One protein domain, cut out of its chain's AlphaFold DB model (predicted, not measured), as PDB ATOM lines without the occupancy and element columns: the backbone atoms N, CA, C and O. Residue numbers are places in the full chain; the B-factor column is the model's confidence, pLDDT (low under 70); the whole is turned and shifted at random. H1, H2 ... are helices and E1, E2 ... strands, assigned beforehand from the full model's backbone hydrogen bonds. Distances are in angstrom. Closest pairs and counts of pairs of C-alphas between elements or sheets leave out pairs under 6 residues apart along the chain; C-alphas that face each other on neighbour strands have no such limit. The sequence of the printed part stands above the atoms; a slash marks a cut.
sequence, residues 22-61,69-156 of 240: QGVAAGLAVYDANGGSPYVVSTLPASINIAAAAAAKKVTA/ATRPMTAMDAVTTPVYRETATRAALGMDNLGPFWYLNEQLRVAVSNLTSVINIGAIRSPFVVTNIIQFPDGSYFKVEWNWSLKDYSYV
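This is residues 22 to 61 and 69 to 156 of the 240 residues of an uncharacterized protein of Xanthomonas vasicola (UniProt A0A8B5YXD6). A strongly twisted sheet of four strands, E1, E4, E5 and E6, has H4 and H5 over one of its faces, with H1 side by side with H5 near one end of the long axis. Beyond the other end of the sheet, the small strand pair E2 and E3 with H2 lengthens the model, and H3 makes a corner with H4. The printed part has 128 residues, with five named helices and six named strands in the order H1 E1 E2 H2 E3 H3 H4 H5 E4 E5 E6; the large sheet runs E1, E4, E5, E6 and is mixed, and the class is mixed, helices and strands. It is only just loose, close to compact, with a radius of gyration of the C-alphas of 16.8 A, and elongated, spanning 58 by 33 by 20 A.

Find C-alpha 39 at (14.448, -55.081, 31.558); from there E1, residues 39 to 45, runs 19.7 A. E4 is residues 129 to 135, 18.9 A, E5 is 141 to 147, 19.3 A, and E6 is 152 to 155, ending at (7.427, -47.573, 44.651). H4 is residues 82 to 93, 16.4 A; H5 is 99 to 118, 28.1 A, with a kink of 46 degrees near residue 106. H1, residues 22 to 33, begins at (11.281, -41.772, 16.492) and measures 16.5 A. The short elements are E2, 49 to 51, H2, 52 to 56, E3, 70 to 72, and H3, 75 to 80.

Start at E1 and E4, parallel, with N 44 and O 133 at 2.8 A. E4, E5 and E6 form a meander, each strand the antiparallel neighbour of the one before: look for N 132 and O 144 at 2.8 A, then N 154 and O 145 at 2.8 A. H4 lies over E4 and E5 at a height over the sheet of 8.9 A and runs across the strands; C-alphas 92 and 134, its closest to E4, are 6.7 A apart. H5, on the same face, is over E1 and E4 at 10.6 A. H1 and H5 touch, closest at C-alphas 26 and 115, 5.1 A, at a shallow tilt of 20 degrees, opposite ways. H3 and H4 touch only at the corner, C-alphas 78 and 85 being closest at 4.2 A. E2 and E3 are antiparallel, with N 50 and O 71 at 2.9 A. H2 and H3 are close but not clearly touching, at 6.8 A between C-alphas 55 and 77. In H1, H2, H3 and H4 every O i to N i+4 pair is within hydrogen-bond range; in H5, 13 of 16 are.

The C-alphas farthest apart, of Gln 22 and Ala 61, are 58.7 A apart. Residues 62 to 68 are not printed, and C-alphas 61 and 69 are 15.9 A apart across this cut. Of the links that are printed whole, none is long. Mean pLDDT of the printed part is 75.1; it is under 70 at residues 52 to 61, 69, 94 to 110 and 119 to 127.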
ATOM      1  N   GLN A  22      10.520 -42.344  15.377       77.19
ATOM      2  CA  GLN A  22      11.281 -41.772  16.492       77.19
ATOM      3  C   GLN A  22      11.124 -42.597  17.775       77.19
ATOM      4  O   GLN A  22      12.116 -42.853  18.457       77.19
ATOM      5  N   GLY A  23       9.906 -43.055  18.081       75.38
ATOM      6  CA  GLY A  23       9.642 -43.931  19.225       75.38
ATOM      7  C   GLY A  23      10.391 -45.264  19.136       75.38
ATOM      8  O   GLY A  23      11.021 -45.680  20.107       75.38
ATOM      9  N   VAL A  24      10.387 -45.903  17.963       79.62
ATOM     10  CA  VAL A  24      11.126 -47.152  17.714       79.62
ATOM     11  C   VAL A  24      12.636 -46.934  17.824       79.62
ATOM     12  O   VAL A  24      13.308 -47.709  18.501       79.62
ATOM     13  N   ALA A  25      13.175 -45.869  17.225       82.06
ATOM     14  CA  ALA A  25      14.603 -45.559  17.295       82.06
ATOM     15  C   ALA A  25      15.072 -45.284  18.734       82.06
ATOM     16  O   ALA A  25      16.096 -45.812  19.164       82.06
ATOM     17  N   ALA A  26      14.303 -44.507  19.505       78.62
ATOM     18  CA  ALA A  26      14.598 -44.261  20.914       78.62
ATOM     19  C   ALA A  26      14.495 -45.546  21.754       78.62
ATOM     20  O   ALA A  26      15.293 -45.750  22.666       78.62
ATOM     21  N   GLY A  27      13.546 -46.432  21.434       78.00
ATOM     22  CA  GLY A  27      13.417 -47.733  22.085       78.00
ATOM     23  C   GLY A  27      14.623 -48.634  21.822       78.00
ATOM     24  O   GLY A  27      15.201 -49.174  22.760       78.00
ATOM     25  N   LEU A  28      15.059 -48.743  20.565       82.94
ATOM     26  CA  LEU A  28      16.259 -49.504  20.199       82.94
ATOM     27  C   LEU A  28      17.509 -48.976  20.914       82.94
ATOM     28  O   LEU A  28      18.286 -49.768  21.433       82.94
ATOM     29  N   ALA A  29      17.647 -47.655  21.061       82.12
ATOM     30  CA  ALA A  29      18.752 -47.072  21.819       82.12
ATOM     31  C   ALA A  29      18.763 -47.507  23.299       82.12
ATOM     32  O   ALA A  29      19.830 -47.769  23.847       82.12
ATOM     33  N   VAL A  30      17.594 -47.617  23.950       78.06
ATOM     34  CA  VAL A  30      17.493 -48.152  25.324       78.06
ATOM     35  C   VAL A  30      17.855 -49.637  25.362       78.06
ATOM     36  O   VAL A  30      18.588 -50.062  26.252       78.06
ATOM     37  N   TYR A  31      17.362 -50.421  24.401       81.62
ATOM     38  CA  TYR A  31      17.638 -51.854  24.301       81.62
ATOM     39  C   TYR A  31      19.138 -52.137  24.150       81.62
ATOM     40  O   TYR A  31      19.692 -52.934  24.910       81.62
ATOM     41  N   ASP A  32      19.802 -51.433  23.235       82.88
ATOM     42  CA  ASP A  32      21.232 -51.583  22.966       82.88
ATOM     43  C   ASP A  32      22.078 -51.108  24.155       82.88
ATOM     44  O   ASP A  32      22.988 -51.817  24.591       82.88
ATOM     45  N   ALA A  33      21.736 -49.956  24.749       77.88
ATOM     46  CA  ALA A  33      22.410 -49.443  25.945       77.88
ATOM     47  C   ALA A  33      22.268 -50.382  27.158       77.88
ATOM     48  O   ALA A  33      23.131 -50.394  28.033       77.88
ATOM     49  N   ASN A  34      21.204 -51.186  27.199       78.44
ATOM     50  CA  ASN A  34      20.948 -52.180  28.239       78.44
ATOM     51  C   ASN A  34      21.425 -53.598  27.861       78.44
ATOM     52  O   ASN A  34      20.954 -54.588  28.422       78.44
ATOM     53  N   GLY A  35      22.328 -53.727  26.882       80.31
ATOM     54  CA  GLY A  35      22.914 -55.016  26.504       80.31
ATOM     55  C   GLY A  35      21.921 -55.994  25.870       80.31
ATOM     56  O   GLY A  35      22.077 -57.206  26.007       80.31
ATOM     57  N   GLY A  36      20.888 -55.483  25.200       81.06
ATOM     58  CA  GLY A  36      19.886 -56.292  24.514       81.06
ATOM     59  C   GLY A  36      18.770 -56.816  25.421       81.06
ATOM     60  O   GLY A  36      18.201 -57.881  25.161       81.06
ATOM     61  N   SER A  37      18.434 -56.089  26.488       80.31
ATOM     62  CA  SER A  37      17.337 -56.441  27.393       80.31
ATOM     63  C   SER A  37      16.275 -55.336  27.458       80.31
ATOM     64  O   SER A  37      16.619 -54.159  27.586       80.31
ATOM     65  N   PRO A  38      14.971 -55.677  27.444       78.56
ATOM     66  CA  PRO A  38      13.906 -54.722  27.746       78.56
ATOM     67  C   PRO A  38      13.750 -54.452  29.256       78.56
ATOM     68  O   PRO A  38      13.007 -53.553  29.650       78.56
ATOM     69  N   TYR A  39      14.445 -55.221  30.103       80.81
ATOM     70  CA  TYR A  39      14.448 -55.081  31.558       80.81
ATOM     71  C   TYR A  39      15.746 -54.429  32.015       80.81
ATOM     72  O   TYR A  39      16.812 -55.048  31.966       80.81
ATOM     73  N   VAL A  40      15.645 -53.186  32.468       77.88
ATOM     74  CA  VAL A  40      16.742 -52.449  33.092       77.88
ATOM     75  C   VAL A  40      16.642 -52.655  34.598       77.88
ATOM     76  O   VAL A  40      15.622 -52.309  35.194       77.88
ATOM     77  N   VAL A  41      17.691 -53.199  35.220       82.62
ATOM     78  CA  VAL A  41      17.756 -53.364  36.677       82.62
ATOM     79  C   VAL A  41      19.058 -52.792  37.212       82.62
ATOM     80  O   VAL A  41      20.133 -53.279  36.871       82.62
ATOM     81  N   SER A  42      18.952 -51.814  38.107       81.81
ATOM     82  CA  SER A  42      20.105 -51.205  38.779       81.81
ATOM     83  C   SER A  42      19.959 -51.302  40.292       81.81
ATOM     84  O   SER A  42      18.854 -51.217  40.821       81.81
ATOM     85  N   THR A  43      21.072 -51.474  41.005       87.12
ATOM     86  CA  THR A  43      21.104 -51.403  42.475       87.12
ATOM     87  C   THR A  43      21.815 -50.128  42.891       87.12
ATOM     88  O   THR A  43      22.940 -49.881  42.460       87.12
ATOM     89  N   LEU A  44      21.144 -49.314  43.700       86.19
ATOM     90  CA  LEU A  44      21.600 -47.997  44.120       86.19
ATOM     91  C   LEU A  44      21.647 -47.941  45.652       86.19
ATOM     92  O   LEU A  44      20.632 -48.219  46.301       86.19
ATOM     93  N   PRO A  45      22.795 -47.588  46.251       86.56
ATOM     94  CA  PRO A  45      22.898 -47.469  47.695       86.56
ATOM     95  C   PRO A  45      22.159 -46.220  48.202       86.56
ATOM     96  O   PRO A  45      22.237 -45.145  47.608       86.56
ATOM     97  N   ALA A  46      21.488 -46.344  49.347       84.94
ATOM     98  CA  ALA A  46      20.863 -45.247  50.078       84.94
ATOM     99  C   ALA A  46      21.370 -45.228  51.525       84.94
ATOM    100  O   ALA A  46      20.908 -45.990  52.371       84.94
ATOM    101  N   SER A  47      22.311 -44.331  51.826       82.88
ATOM    102  CA  SER A  47      22.830 -44.147  53.186       82.88
ATOM    103  C   SER A  47      22.217 -42.905  53.829       82.88
ATOM    104  O   SER A  47      22.741 -41.801  53.702       82.88
ATOM    105  N   ILE A  48      21.086 -43.086  54.514       84.31
ATOM    106  CA  ILE A  48      20.369 -42.015  55.219       84.31
ATOM    107  C   ILE A  48      20.308 -42.342  56.702       84.31
ATOM    108  O   ILE A  48      19.957 -43.458  57.081       84.31
ATOM    109  N   ASN A  49      20.588 -41.345  57.537       85.62
ATOM    110  CA  ASN A  49      20.362 -41.425  58.972       85.62
ATOM    111  C   ASN A  49      19.040 -40.739  59.332       85.62
ATOM    112  O   ASN A  49      18.780 -39.618  58.900       85.62
ATOM    113  N   ILE A  50      18.221 -41.408  60.141       82.75
ATOM    114  CA  ILE A  50      16.951 -40.887  60.663       82.75
ATOM    115  C   ILE A  50      17.019 -40.746  62.182       82.75
ATOM    116  O   ILE A  50      17.775 -41.453  62.852       82.75
ATOM    117  N   ALA A  51      16.221 -39.836  62.738       78.00
ATOM    118  CA  ALA A  51      16.099 -39.686  64.185       78.00
ATOM    119  C   ALA A  51      15.519 -40.964  64.813       78.00
ATOM    120  O   ALA A  51      14.472 -41.461  64.386       78.00
ATOM    121  N   ALA A  52      16.166 -41.477  65.862       65.06
ATOM    122  CA  ALA A  52      15.755 -42.702  66.546       65.06
ATOM    123  C   ALA A  52      14.342 -42.582  67.142       65.06
ATOM    124  O   ALA A  52      13.571 -43.538  67.095       65.06
ATOM    125  N   ALA A  53      13.962 -41.392  67.625       54.19
ATOM    126  CA  ALA A  53      12.630 -41.134  68.168       54.19
ATOM    127  C   ALA A  53      11.542 -40.984  67.088       54.19
ATOM    128  O   ALA A  53      10.380 -41.286  67.351       54.19
ATOM    129  N   ALA A  54      11.885 -40.539  65.876       48.09
ATOM    130  CA  ALA A  54      10.930 -40.399  64.776       48.09
ATOM    131  C   ALA A  54      10.616 -41.749  64.112       48.09
ATOM    132  O   ALA A  54       9.470 -41.998  63.748       48.09
ATOM    133  N   ALA A  55      11.592 -42.661  64.074       47.69
ATOM    134  CA  ALA A  55      11.355 -44.052  63.708       47.69
ATOM    135  C   ALA A  55      10.465 -44.801  64.713       47.69
ATOM    136  O   ALA A  55       9.679 -45.656  64.324       47.69
ATOM    137  N   ALA A  56      10.565 -44.450  65.998       42.22
ATOM    138  CA  ALA A  56       9.694 -44.978  67.037       42.22
ATOM    139  C   ALA A  56       8.304 -44.315  67.043       42.22
ATOM    140  O   ALA A  56       7.374 -44.883  67.585       42.22
ATOM    141  N   LYS A  57       8.080 -43.134  66.452       40.75
ATOM    142  CA  LYS A  57       6.808 -42.388  66.584       40.75
ATOM    143  C   LYS A  57       5.679 -42.876  65.656       40.75
ATOM    144  O   LYS A  57       5.104 -42.117  64.883       40.75
ATOM    145  N   LYS A  58       5.271 -44.132  65.859       39.97
ATOM    146  CA  LYS A  58       3.881 -44.471  66.239       39.97
ATOM    147  C   LYS A  58       3.745 -44.761  67.751       39.97
ATOM    148  O   LYS A  58       2.684 -45.173  68.204       39.97
ATOM    149  N   VAL A  59       4.796 -44.516  68.535       40.53
ATOM    150  CA  VAL A  59       4.883 -44.767  69.978       40.53
ATOM    151  C   VAL A  59       4.544 -43.504  70.769       40.53
ATOM    152  O   VAL A  59       5.191 -42.459  70.677       40.53
ATOM    153  N   THR A  60       3.502 -43.625  71.577       41.44
ATOM    154  CA  THR A  60       3.127 -42.740  72.676       41.44
ATOM    155  C   THR A  60       4.291 -42.621  73.670       41.44
ATOM    156  O   THR A  60       4.505 -43.550  74.437       41.44
ATOM    157  N   ALA A  61       5.026 -41.499  73.705       30.61
ATOM    158  CA  ALA A  61       5.686 -40.991  74.924       30.61
ATOM    159  C   ALA A  61       6.377 -39.625  74.734       30.61
ATOM    160  O   ALA A  61       6.868 -39.275  73.662       30.61
ATOM    161  N   ALA A  69      19.394 -39.032  69.115       69.69
ATOM    162  CA  ALA A  69      20.275 -40.064  68.593       69.69
ATOM    163  C   ALA A  69      19.780 -40.440  67.192       69.69
ATOM    164  O   ALA A  69      18.582 -40.650  66.993       69.69
ATOM    165  N   THR A  70      20.671 -40.479  66.208       79.62
ATOM    166  CA  THR A  70      20.326 -40.890  64.845       79.62
ATOM    167  C   THR A  70      20.755 -42.331  64.616       79.62
ATOM    168  O   THR A  70      21.678 -42.832  65.258       79.62
ATOM    169  N   ARG A  71      20.063 -43.022  63.710       85.00
ATOM    170  CA  ARG A  71      20.437 -44.367  63.265       85.00
ATOM    171  C   ARG A  71      20.296 -44.504  61.751       85.00
ATOM    172  O   ARG A  71      19.474 -43.784  61.174       85.00
ATOM    173  N   PRO A  72      21.006 -45.455  61.119       88.56
ATOM    174  CA  PRO A  72      20.774 -45.788  59.723       88.56
ATOM    175  C   PRO A  72      19.309 -46.166  59.489       88.56
ATOM    176  O   PRO A  72      18.674 -46.855  60.301       88.56
ATOM    177  N   MET A  73      18.768 -45.667  58.387       90.38
ATOM    178  CA  MET A  73      17.469 -46.052  57.864       90.38
ATOM    179  C   MET A  73      17.528 -47.478  57.296       90.38
ATOM    180  O   MET A  73      18.559 -47.903  56.780       90.38
ATOM    181  N   THR A  74      16.410 -48.194  57.379       93.25
ATOM    182  CA  THR A  74      16.220 -49.545  56.830       93.25
ATOM    183  C   THR A  74      15.039 -49.566  55.858       93.25
ATOM    184  O   THR A  74      14.205 -48.652  55.857       93.25
ATOM    185  N   ALA A  75      14.886 -50.638  55.079       94.69
ATOM    186  CA  ALA A  75      13.709 -50.818  54.230       94.69
ATOM    187  C   ALA A  75      12.405 -50.885  55.040       94.69
ATOM    188  O   ALA A  75      11.368 -50.438  54.552       94.69
ATOM    189  N   MET A  76      12.456 -51.361  56.290       93.94
ATOM    190  CA  MET A  76      11.304 -51.347  57.197       93.94
ATOM    191  C   MET A  76      10.805 -49.918  57.424       93.94
ATOM    192  O   MET A  76       9.619 -49.649  57.266       93.94
ATOM    193  N   ASP A  77      11.722 -48.982  57.688       90.94
ATOM    194  CA  ASP A  77      11.390 -47.568  57.890       90.94
ATOM    195  C   ASP A  77      10.760 -46.942  56.636       90.94
ATOM    196  O   ASP A  77       9.846 -46.123  56.733       90.94
ATOM    197  N   ALA A  78      11.235 -47.338  55.449       91.00
ATOM    198  CA  ALA A  78      10.679 -46.895  54.171       91.00
ATOM    199  C   ALA A  78       9.246 -47.411  53.966       91.00
ATOM    200  O   ALA A  78       8.372 -46.674  53.507       91.00
ATOM    201  N   VAL A  79       8.999 -48.678  54.304       91.81
ATOM    202  CA  VAL A  79       7.677 -49.302  54.174       91.81
ATOM    203  C   VAL A  79       6.680 -48.667  55.137       91.81
ATOM    204  O   VAL A  79       5.567 -48.326  54.736       91.81
ATOM    205  N   THR A  80       7.074 -48.465  56.394       88.88
ATOM    206  CA  THR A  80       6.182 -47.914  57.420       88.88
ATOM    207  C   THR A  80       5.927 -46.420  57.245       88.88
ATOM    208  O   THR A  80       4.870 -45.936  57.655       88.88
ATOM    209  N   THR A  81       6.872 -45.692  56.638       88.88
ATOM    210  CA  THR A  81       6.850 -44.227  56.552       88.88
ATOM    211  C   THR A  81       7.118 -43.751  55.118       88.88
ATOM    212  O   THR A  81       8.277 -43.603  54.718       88.88
ATOM    213  N   PRO A  82       6.066 -43.415  54.339       88.31
ATOM    214  CA  PRO A  82       6.196 -42.983  52.944       88.31
ATOM    215  C   PRO A  82       7.182 -41.831  52.710       88.31
ATOM    216  O   PRO A  82       7.924 -41.861  51.734       88.31
ATOM    217  N   VAL A  83       7.253 -40.862  53.629       86.31
ATOM    218  CA  VAL A  83       8.190 -39.727  53.527       86.31
ATOM    219  C   VAL A  83       9.650 -40.195  53.571       86.31
ATOM    220  O   VAL A  83      10.494 -39.686  52.833       86.31
ATOM    221  N   TYR A  84       9.970 -41.195  54.398       90.19
ATOM    222  CA  TYR A  84      11.318 -41.760  54.440       90.19
ATOM    223  C   TYR A  84      11.645 -42.525  53.165       90.19
ATOM    224  O   TYR A  84      12.751 -42.395  52.645       90.19
ATOM    225  N   ARG A  85      10.677 -43.255  52.608       90.69
ATOM    226  CA  ARG A  85      10.832 -43.896  51.300       90.69
ATOM    227  C   ARG A  85      11.129 -42.883  50.201       90.69
ATOM    228  O   ARG A  85      12.074 -43.082  49.452       90.69
ATOM    229  N   GLU A  86      10.371 -41.793  50.120       87.00
ATOM    230  CA  GLU A  86      10.615 -40.723  49.143       87.00
ATOM    231  C   GLU A  86      11.998 -40.086  49.328       87.00
ATOM    232  O   GLU A  86      12.703 -39.836  48.350       87.00
ATOM    233  N   THR A  87      12.419 -39.889  50.580       87.50
ATOM    234  CA  THR A  87      13.757 -39.380  50.912       87.50
ATOM    235  C   THR A  87      14.850 -40.347  50.444       87.50
ATOM    236  O   THR A  87      15.815 -39.911  49.821       87.50
ATOM    237  N   ALA A  88      14.676 -41.654  50.668       88.75
ATOM    238  CA  ALA A  88      15.590 -42.701  50.209       88.75
ATOM    239  C   ALA A  88      15.676 -42.799  48.689       88.75
ATOM    240  O   ALA A  88      16.777 -42.799  48.142       88.75
ATOM    241  N   THR A  89      14.532 -42.797  48.007       87.56
ATOM    242  CA  THR A  89      14.459 -42.791  46.545       87.56
ATOM    243  C   THR A  89      15.173 -41.570  45.969       87.56
ATOM    244  O   THR A  89      16.026 -41.714  45.095       87.56
ATOM    245  N   ARG A  90      14.891 -40.366  46.490       83.00
ATOM    246  CA  ARG A  90      15.520 -39.126  46.017       83.00
ATOM    247  C   ARG A  90      17.016 -39.096  46.292       83.00
ATOM    248  O   ARG A  90      17.760 -38.621  45.446       83.00
ATOM    249  N   ALA A  91      17.454 -39.579  47.453       82.94
ATOM    250  CA  ALA A  91      18.873 -39.655  47.757       82.94
ATOM    251  C   ALA A  91      19.572 -40.601  46.775       82.94
ATOM    252  O   ALA A  91      20.498 -40.181  46.095       82.94
ATOM    253  N   ALA A  92      19.104 -41.841  46.636       82.88
ATOM    254  CA  ALA A  92      19.749 -42.846  45.790       82.88
ATOM    255  C   ALA A  92      19.787 -42.470  44.298       82.88
ATOM    256  O   ALA A  92      20.751 -42.781  43.606       82.88
ATOM    257  N   LEU A  93      18.745 -41.793  43.806       78.25
ATOM    258  CA  LEU A  93      18.624 -41.369  42.405       78.25
ATOM    259  C   LEU A  93      19.092 -39.925  42.162       78.25
ATOM    260  O   LEU A  93      19.064 -39.447  41.027       78.25
ATOM    261  N   GLY A  94      19.498 -39.216  43.216       67.75
ATOM    262  CA  GLY A  94      20.009 -37.856  43.135       67.75
ATOM    263  C   GLY A  94      21.346 -37.809  42.399       67.75
ATOM    264  O   GLY A  94      22.152 -38.736  42.485       67.75
ATOM    265  N   MET A  95      21.599 -36.705  41.690       58.12
ATOM    266  CA  MET A  95      22.823 -36.529  40.893       58.12
ATOM    267  C   MET A  95      24.106 -36.711  41.717       58.12
ATOM    268  O   MET A  95      25.103 -37.192  41.184       58.12
ATOM    269  N   ASP A  96      24.054 -36.399  43.012       57.19
ATOM    270  CA  ASP A  96      25.202 -36.433  43.919       57.19
ATOM    271  C   ASP A  96      25.644 -37.859  44.313       57.19
ATOM    272  O   ASP A  96      26.782 -38.045  44.738       57.19
ATOM    273  N   ASN A  97      24.788 -38.882  44.149       55.09
ATOM    274  CA  ASN A  97      25.043 -40.247  44.644       55.09
ATOM    275  C   ASN A  97      25.447 -41.270  43.568       55.09
ATOM    276  O   ASN A  97      25.766 -42.411  43.898       55.09
ATOM    277  N   LEU A  98      25.476 -40.894  42.285       53.59
ATOM    278  CA  LEU A  98      25.741 -41.844  41.191       53.59
ATOM    279  C   LEU A  98      27.236 -42.147  40.955       53.59
ATOM    280  O   LEU A  98      27.551 -43.127  40.279       53.59
ATOM    281  N   GLY A  99      28.165 -41.368  41.526       49.91
ATOM    282  CA  GLY A  99      29.611 -41.645  41.474       49.91
ATOM    283  C   GLY A  99      30.155 -41.934  40.054       49.91
ATOM    284  O   GLY A  99      29.634 -41.403  39.080       49.91
ATOM    285  N   PRO A 100      31.185 -42.786  39.873       37.69
ATOM    286  CA  PRO A 100      31.697 -43.162  38.544       37.69
ATOM    287  C   PRO A 100      30.734 -44.045  37.724       37.69
ATOM    288  O   PRO A 100      30.891 -44.152  36.509       37.69
ATOM    289  N   PHE A 101      29.700 -44.624  38.353       43.28
ATOM    290  CA  PHE A 101      28.585 -45.277  37.651       43.28
ATOM    291  C   PHE A 101      27.680 -44.279  36.931       43.28
ATOM    292  O   PHE A 101      26.855 -44.700  36.121       43.28
ATOM    293  N   TRP A 102      27.860 -42.977  37.181       48.88
ATOM    294  CA  TRP A 102      27.186 -41.910  36.459       48.88
ATOM    295  C   TRP A 102      27.324 -42.115  34.955       48.88
ATOM    296  O   TRP A 102      26.304 -42.194  34.317       48.88
ATOM    297  N   TYR A 103      28.505 -42.360  34.378       40.53
ATOM    298  CA  TYR A 103      28.639 -42.449  32.911       40.53
ATOM    299  C   TYR A 103      27.846 -43.605  32.259       40.53
ATOM    300  O   TYR A 103      27.206 -43.409  31.226       40.53
ATOM    301  N   LEU A 104      27.850 -44.800  32.863       47.09
ATOM    302  CA  LEU A 104      27.123 -45.972  32.346       47.09
ATOM    303  C   LEU A 104      25.613 -45.859  32.588       47.09
ATOM    304  O   LEU A 104      24.820 -46.099  31.678       47.09
ATOM    305  N   ASN A 105      25.211 -45.419  33.784       59.12
ATOM    306  CA  ASN A 105      23.812 -45.115  34.067       59.12
ATOM    307  C   ASN A 105      23.332 -43.892  33.279       59.12
ATOM    308  O   ASN A 105      22.143 -43.811  33.012       59.12
ATOM    309  N   GLU A 106      24.209 -42.973  32.871       59.53
ATOM    310  CA  GLU A 106      23.865 -41.763  32.124       59.53
ATOM    311  C   GLU A 106      23.513 -42.086  30.687       59.53
ATOM    312  O   GLU A 106      22.546 -41.539  30.184       59.53
ATOM    313  N   GLN A 107      24.228 -43.001  30.027       63.12
ATOM    314  CA  GLN A 107      23.824 -43.422  28.684       63.12
ATOM    315  C   GLN A 107      22.426 -44.037  28.702       63.12
ATOM    316  O   GLN A 107      21.576 -43.675  27.888       63.12
ATOM    317  N   LEU A 108      22.156 -44.890  29.690       68.19
ATOM    318  CA  LEU A 108      20.840 -45.485  29.865       68.19
ATOM    319  C   LEU A 108      19.796 -44.455  30.316       68.19
ATOM    320  O   LEU A 108      18.678 -44.464  29.814       68.19
ATOM    321  N   ARG A 109      20.153 -43.511  31.193       66.12
ATOM    322  CA  ARG A 109      19.290 -42.412  31.654       66.12
ATOM    323  C   ARG A 109      18.953 -41.456  30.521       66.12
ATOM    324  O   ARG A 109      17.804 -41.051  30.417       66.12
ATOM    325  N   VAL A 110      19.911 -41.108  29.669       68.88
ATOM    326  CA  VAL A 110      19.723 -40.267  28.480       68.88
ATOM    327  C   VAL A 110      18.862 -41.001  27.463       68.88
ATOM    328  O   VAL A 110      17.922 -40.409  26.943       68.88
ATOM    329  N   ALA A 111      19.104 -42.294  27.228       73.12
ATOM    330  CA  ALA A 111      18.262 -43.107  26.354       73.12
ATOM    331  C   ALA A 111      16.817 -43.198  26.885       73.12
ATOM    332  O   ALA A 111      15.874 -42.945  26.142       73.12
ATOM    333  N   VAL A 112      16.631 -43.459  28.185       71.81
ATOM    334  CA  VAL A 112      15.318 -43.484  28.859       71.81
ATOM    335  C   VAL A 112      14.663 -42.099  28.872       71.81
ATOM    336  O   VAL A 112      13.455 -41.993  28.673       71.81
ATOM    337  N   SER A 113      15.430 -41.023  29.060       70.94
ATOM    338  CA  SER A 113      14.944 -39.637  29.033       70.94
ATOM    339  C   SER A 113      14.464 -39.246  27.636       70.94
ATOM    340  O   SER A 113      13.347 -38.746  27.490       70.94
ATOM    341  N   ASN A 114      15.249 -39.567  26.606       74.94
ATOM    342  CA  ASN A 114      14.868 -39.399  25.207       74.94
ATOM    343  C   ASN A 114      13.633 -40.235  24.870       74.94
ATOM    344  O   ASN A 114      12.697 -39.718  24.275       74.94
ATOM    345  N   LEU A 115      13.573 -41.493  25.312       75.25
ATOM    346  CA  LEU A 115      12.390 -42.329  25.130       75.25
ATOM    347  C   LEU A 115      11.156 -41.723  25.821       75.25
ATOM    348  O   LEU A 115      10.070 -41.696  25.249       75.25
ATOM    349  N   THR A 116      11.321 -41.167  27.023       72.19
ATOM    350  CA  THR A 116      10.239 -40.514  27.781       72.19
ATOM    351  C   THR A 116       9.753 -39.223  27.113       72.19
ATOM    352  O   THR A 116       8.596 -38.835  27.287       72.19
ATOM    353  N   SER A 117      10.617 -38.520  26.377       73.31
ATOM    354  CA  SER A 117      10.236 -37.292  25.672       73.31
ATOM    355  C   SER A 117       9.464 -37.575  24.380       73.31
ATOM    356  O   SER A 117       8.608 -36.769  24.017       73.31
ATOM    357  N   VAL A 118       9.705 -38.724  23.733       70.88
ATOM    358  CA  VAL A 118       9.039 -39.118  22.477       70.88
ATOM    359  C   VAL A 118       7.816 -40.019  22.671       70.88
ATOM    360  O   VAL A 118       6.894 -39.970  21.858       70.88
ATOM    361  N   ILE A 119       7.758 -40.823  23.739       66.25
ATOM    362  CA  ILE A 119       6.582 -41.652  24.023       66.25
ATOM    363  C   ILE A 119       5.470 -40.778  24.611       66.25
ATOM    364  O   ILE A 119       5.511 -40.360  25.768       66.25
ATOM    365  N   ASN A 120       4.419 -40.556  23.820       59.47
ATOM    366  CA  ASN A 120       3.131 -40.100  24.329       59.47
ATOM    367  C   ASN A 120       2.294 -41.334  24.719       59.47
ATOM    368  O   ASN A 120       2.096 -42.229  23.895       59.47
ATOM    369  N   ILE A 121       1.793 -41.378  25.960       51.94
ATOM    370  CA  ILE A 121       1.135 -42.547  26.600       51.94
ATOM    371  C   ILE A 121      -0.072 -43.063  25.784       51.94
ATOM    372  O   ILE A 121      -0.498 -44.205  25.948       51.94
ATOM    373  N   GLY A 122      -0.620 -42.232  24.889       49.16
ATOM    374  CA  GLY A 122      -1.727 -42.586  24.001       49.16
ATOM    375  C   GLY A 122      -1.355 -43.293  22.690       49.16
ATOM    376  O   GLY A 122      -2.240 -43.908  22.106       49.16
ATOM    377  N   ALA A 123      -0.102 -43.229  22.216       50.06
ATOM    378  CA  ALA A 123       0.277 -43.727  20.883       50.06
ATOM    379  C   ALA A 123       1.133 -45.005  20.916       50.06
ATOM    380  O   ALA A 123       0.949 -45.885  20.081       50.06
ATOM    381  N   ILE A 124       2.048 -45.139  21.885       53.75
ATOM    382  CA  ILE A 124       2.951 -46.297  22.001       53.75
ATOM    383  C   ILE A 124       3.119 -46.629  23.485       53.75
ATOM    384  O   ILE A 124       3.613 -45.811  24.257       53.75
ATOM    385  N   ARG A 125       2.715 -47.827  23.920       58.91
ATOM    386  CA  ARG A 125       3.077 -48.308  25.265       58.91
ATOM    387  C   ARG A 125       4.565 -48.654  25.266       58.91
ATOM    388  O   ARG A 125       5.002 -49.414  24.406       58.91
ATOM    389  N   SER A 126       5.329 -48.119  26.220       63.00
ATOM    390  CA  SER A 126       6.744 -48.480  26.363       63.00
ATOM    391  C   SER A 126       6.871 -49.976  26.689       63.00
ATOM    392  O   SER A 126       6.251 -50.421  27.657       63.00
ATOM    393  N   PRO A 127       7.657 -50.758  25.926       66.12
ATOM    394  CA  PRO A 127       7.937 -52.156  26.246       66.12
ATOM    395  C   PRO A 127       9.026 -52.307  27.322       66.12
ATOM    396  O   PRO A 127       9.345 -53.430  27.707       66.12
ATOM    397  N   PHE A 128       9.609 -51.198  27.795       70.81
ATOM    398  CA  PHE A 128      10.722 -51.203  28.740       70.81
ATOM    399  C   PHE A 128      10.248 -51.078  30.183       70.81
ATOM    400  O   PHE A 128       9.472 -50.181  30.532       70.81
ATOM    401  N   VAL A 129      10.804 -51.937  31.035       77.31
ATOM    402  CA  VAL A 129      10.645 -51.871  32.489       77.31
ATOM    403  C   VAL A 129      11.979 -51.451  33.086       77.31
ATOM    404  O   VAL A 129      12.988 -52.133  32.905       77.31
ATOM    405  N   VAL A 130      11.982 -50.316  33.783       80.25
ATOM    406  CA  VAL A 130      13.168 -49.783  34.461       80.25
ATOM    407  C   VAL A 130      12.955 -49.887  35.959       80.25
ATOM    408  O   VAL A 130      12.175 -49.122  36.520       80.25
ATOM    409  N   THR A 131      13.655 -50.819  36.598       86.06
ATOM    410  CA  THR A 131      13.562 -51.095  38.033       86.06
ATOM    411  C   THR A 131      14.867 -50.708  38.728       86.06
ATOM    412  O   THR A 131      15.942 -51.177  38.368       86.06
ATOM    413  N   ASN A 132      14.782 -49.906  39.785       87.88
ATOM    414  CA  ASN A 132      15.910 -49.624  40.669       87.88
ATOM    415  C   ASN A 132      15.681 -50.270  42.034       87.88
ATOM    416  O   ASN A 132      14.615 -50.126  42.633       87.88
ATOM    417  N   ILE A 133      16.693 -50.970  42.531       92.81
ATOM    418  CA  ILE A 133      16.762 -51.519  43.881       92.81
ATOM    419  C   ILE A 133      17.439 -50.468  44.759       92.81
ATOM    420  O   ILE A 133      18.613 -50.168  44.570       92.81
ATOM    421  N   ILE A 134      16.699 -49.914  45.713       93.25
ATOM    422  CA  ILE A 134      17.213 -48.970  46.702       93.25
ATOM    423  C   ILE A 134      17.694 -49.778  47.905       93.25
ATOM    424  O   ILE A 134      16.870 -50.326  48.639       93.25
ATOM    425  N   GLN A 135      19.012 -49.890  48.072       94.62
ATOM    426  CA  GLN A 135      19.640 -50.753  49.074       94.62
ATOM    427  C   GLN A 135      20.202 -49.946  50.248       94.62
ATOM    428  O   GLN A 135      20.959 -48.995  50.060       94.62
ATOM    429  N   PHE A 136      19.856 -50.347  51.467       93.50
ATOM    430  CA  PHE A 136      20.313 -49.730  52.710       93.50
ATOM    431  C   PHE A 136      21.599 -50.383  53.242       93.50
ATOM    432  O   PHE A 136      21.943 -51.493  52.832       93.50
ATOM    433  N   PRO A 137      22.313 -49.733  54.184       91.06
ATOM    434  CA  PRO A 137      23.571 -50.253  54.729       91.06
ATOM    435  C   PRO A 137      23.458 -51.607  55.440       91.06
ATOM    436  O   PRO A 137      24.435 -52.346  55.495       91.06
ATOM    437  N   ASP A 138      22.284 -51.946  55.980       90.25
ATOM    438  CA  ASP A 138      22.015 -53.249  56.606       90.25
ATOM    439  C   ASP A 138      21.742 -54.368  55.581       90.25
ATOM    440  O   ASP A 138      21.522 -55.514  55.961       90.25
ATOM    441  N   GLY A 139      21.752 -54.047  54.283       92.25
ATOM    442  CA  GLY A 139      21.450 -54.963  53.185       92.25
ATOM    443  C   GLY A 139      19.961 -55.080  52.855       92.25
ATOM    444  O   GLY A 139      19.625 -55.660  51.820       92.25
ATOM    445  N   SER A 140      19.074 -54.500  53.673       96.19
ATOM    446  CA  SER A 140      17.646 -54.403  53.363       96.19
ATOM    447  C   SER A 140      17.421 -53.515  52.137       96.19
ATOM    448  O   SER A 140      18.237 -52.647  51.816       96.19
ATOM    449  N   TYR A 141      16.325 -53.724  51.410       97.50
ATOM    450  CA  TYR A 141      16.060 -52.949  50.199       97.50
ATOM    451  C   TYR A 141      14.577 -52.842  49.868       97.50
ATOM    452  O   TYR A 141      13.752 -53.612  50.352       97.50
ATOM    453  N   PHE A 142      14.241 -51.922  48.969       97.31
ATOM    454  CA  PHE A 142      12.984 -51.952  48.223       97.31
ATOM    455  C   PHE A 142      13.201 -51.613  46.750       97.31
ATOM    456  O   PHE A 142      14.281 -51.176  46.365       97.31
ATOM    457  N   LYS A 143      12.182 -51.822  45.914       95.50
ATOM    458  CA  LYS A 143      12.242 -51.504  44.486       95.50
ATOM    459  C   LYS A 143      11.380 -50.298  44.138       95.50
ATOM    460  O   LYS A 143      10.294 -50.102  44.688       95.50
ATOM    461  N   VAL A 144      11.858 -49.524  43.176       91.50
ATOM    462  CA  VAL A 144      11.092 -48.490  42.479       91.50
ATOM    463  C   VAL A 144      11.153 -48.741  40.983       91.50
ATOM    464  O   VAL A 144      12.159 -49.230  40.477       91.50
ATOM    465  N   GLU A 145      10.090 -48.399  40.275       87.31
ATOM    466  CA  GLU A 145       9.992 -48.542  38.827       87.31
ATOM    467  C   GLU A 145       9.707 -47.203  38.163       87.31
ATOM    468  O   GLU A 145       8.960 -46.384  38.703       87.31
ATOM    469  N   TRP A 146      10.320 -46.962  37.005       81.94
ATOM    470  CA  TRP A 146      10.057 -45.756  36.228       81.94
ATOM    471  C   TRP A 146       8.620 -45.772  35.718       81.94
ATOM    472  O   TRP A 146       8.217 -46.641  34.941       81.94
ATOM    473  N   ASN A 147       7.841 -44.786  36.143       77.50
ATOM    474  CA  ASN A 147       6.489 -44.592  35.672       77.50
ATOM    475  C   ASN A 147       6.509 -43.602  34.508       77.50
ATOM    476  O   ASN A 147       6.565 -42.390  34.706       77.50
ATOM    477  N   TRP A 148       6.421 -44.131  33.288       71.25
ATOM    478  CA  TRP A 148       6.414 -43.346  32.050       71.25
ATOM    479  C   TRP A 148       5.314 -42.275  32.010       71.25
ATOM    480  O   TRP A 148       5.502 -41.232  31.386       71.25
ATOM    481  N   SER A 149       4.190 -42.505  32.698       73.00
ATOM    482  CA  SER A 149       3.081 -41.553  32.750       73.00
ATOM    483  C   SER A 149       3.342 -40.391  33.697       73.00
ATOM    484  O   SER A 149       3.067 -39.242  33.360       73.00
ATOM    485  N   LEU A 150       3.871 -40.693  34.884       73.12
ATOM    486  CA  LEU A 150       4.210 -39.686  35.892       73.12
ATOM    487  C   LEU A 150       5.559 -39.017  35.618       73.12
ATOM    488  O   LEU A 150       5.845 -37.977  36.202       73.12
ATOM    489  N   LYS A 151       6.368 -39.604  34.726       72.38
ATOM    490  CA  LYS A 151       7.764 -39.229  34.470       72.38
ATOM    491  C   LYS A 151       8.578 -39.182  35.767       72.38
ATOM    492  O   LYS A 151       9.390 -38.283  35.966       72.38
ATOM    493  N   ASP A 152       8.314 -40.147  36.645       75.44
ATOM    494  CA  ASP A 152       8.938 -40.263  37.959       75.44
ATOM    495  C   ASP A 152       8.984 -41.730  38.408       75.44
ATOM    496  O   ASP A 152       8.284 -42.593  37.869       75.44
ATOM    497  N   TYR A 153       9.797 -42.028  39.413       81.06
ATOM    498  CA  TYR A 153       9.893 -43.352  40.005       81.06
ATOM    499  C   TYR A 153       8.758 -43.614  40.992       81.06
ATOM    500  O   TYR A 153       8.515 -42.863  41.932       81.06
ATOM    501  N   SER A 154       8.077 -44.741  40.805       88.31
ATOM    502  CA  SER A 154       7.015 -45.218  41.684       88.31
ATOM    503  C   SER A 154       7.490 -46.412  42.500       88.31
ATOM    504  O   SER A 154       8.129 -47.323  41.984       88.31
ATOM    505  N   TYR A 155       7.154 -46.429  43.787       93.00
ATOM    506  CA  TYR A 155       7.427 -47.573  44.651       93.00
ATOM    507  C   TYR A 155       6.689 -48.833  44.182       93.00
ATOM    508  O   TYR A 155       5.475 -48.803  43.965       93.00
ATOM    509  N   VAL A 156       7.416 -49.947  44.092       94.44
ATOM    510  CA  VAL A 156       6.845 -51.256  43.767       94.44
ATOM    511  C   VAL A 156       6.342 -51.896  45.056       94.44
ATOM    512  O   VAL A 156       7.131 -52.340  45.893       94.44
TER     513      VAL A 156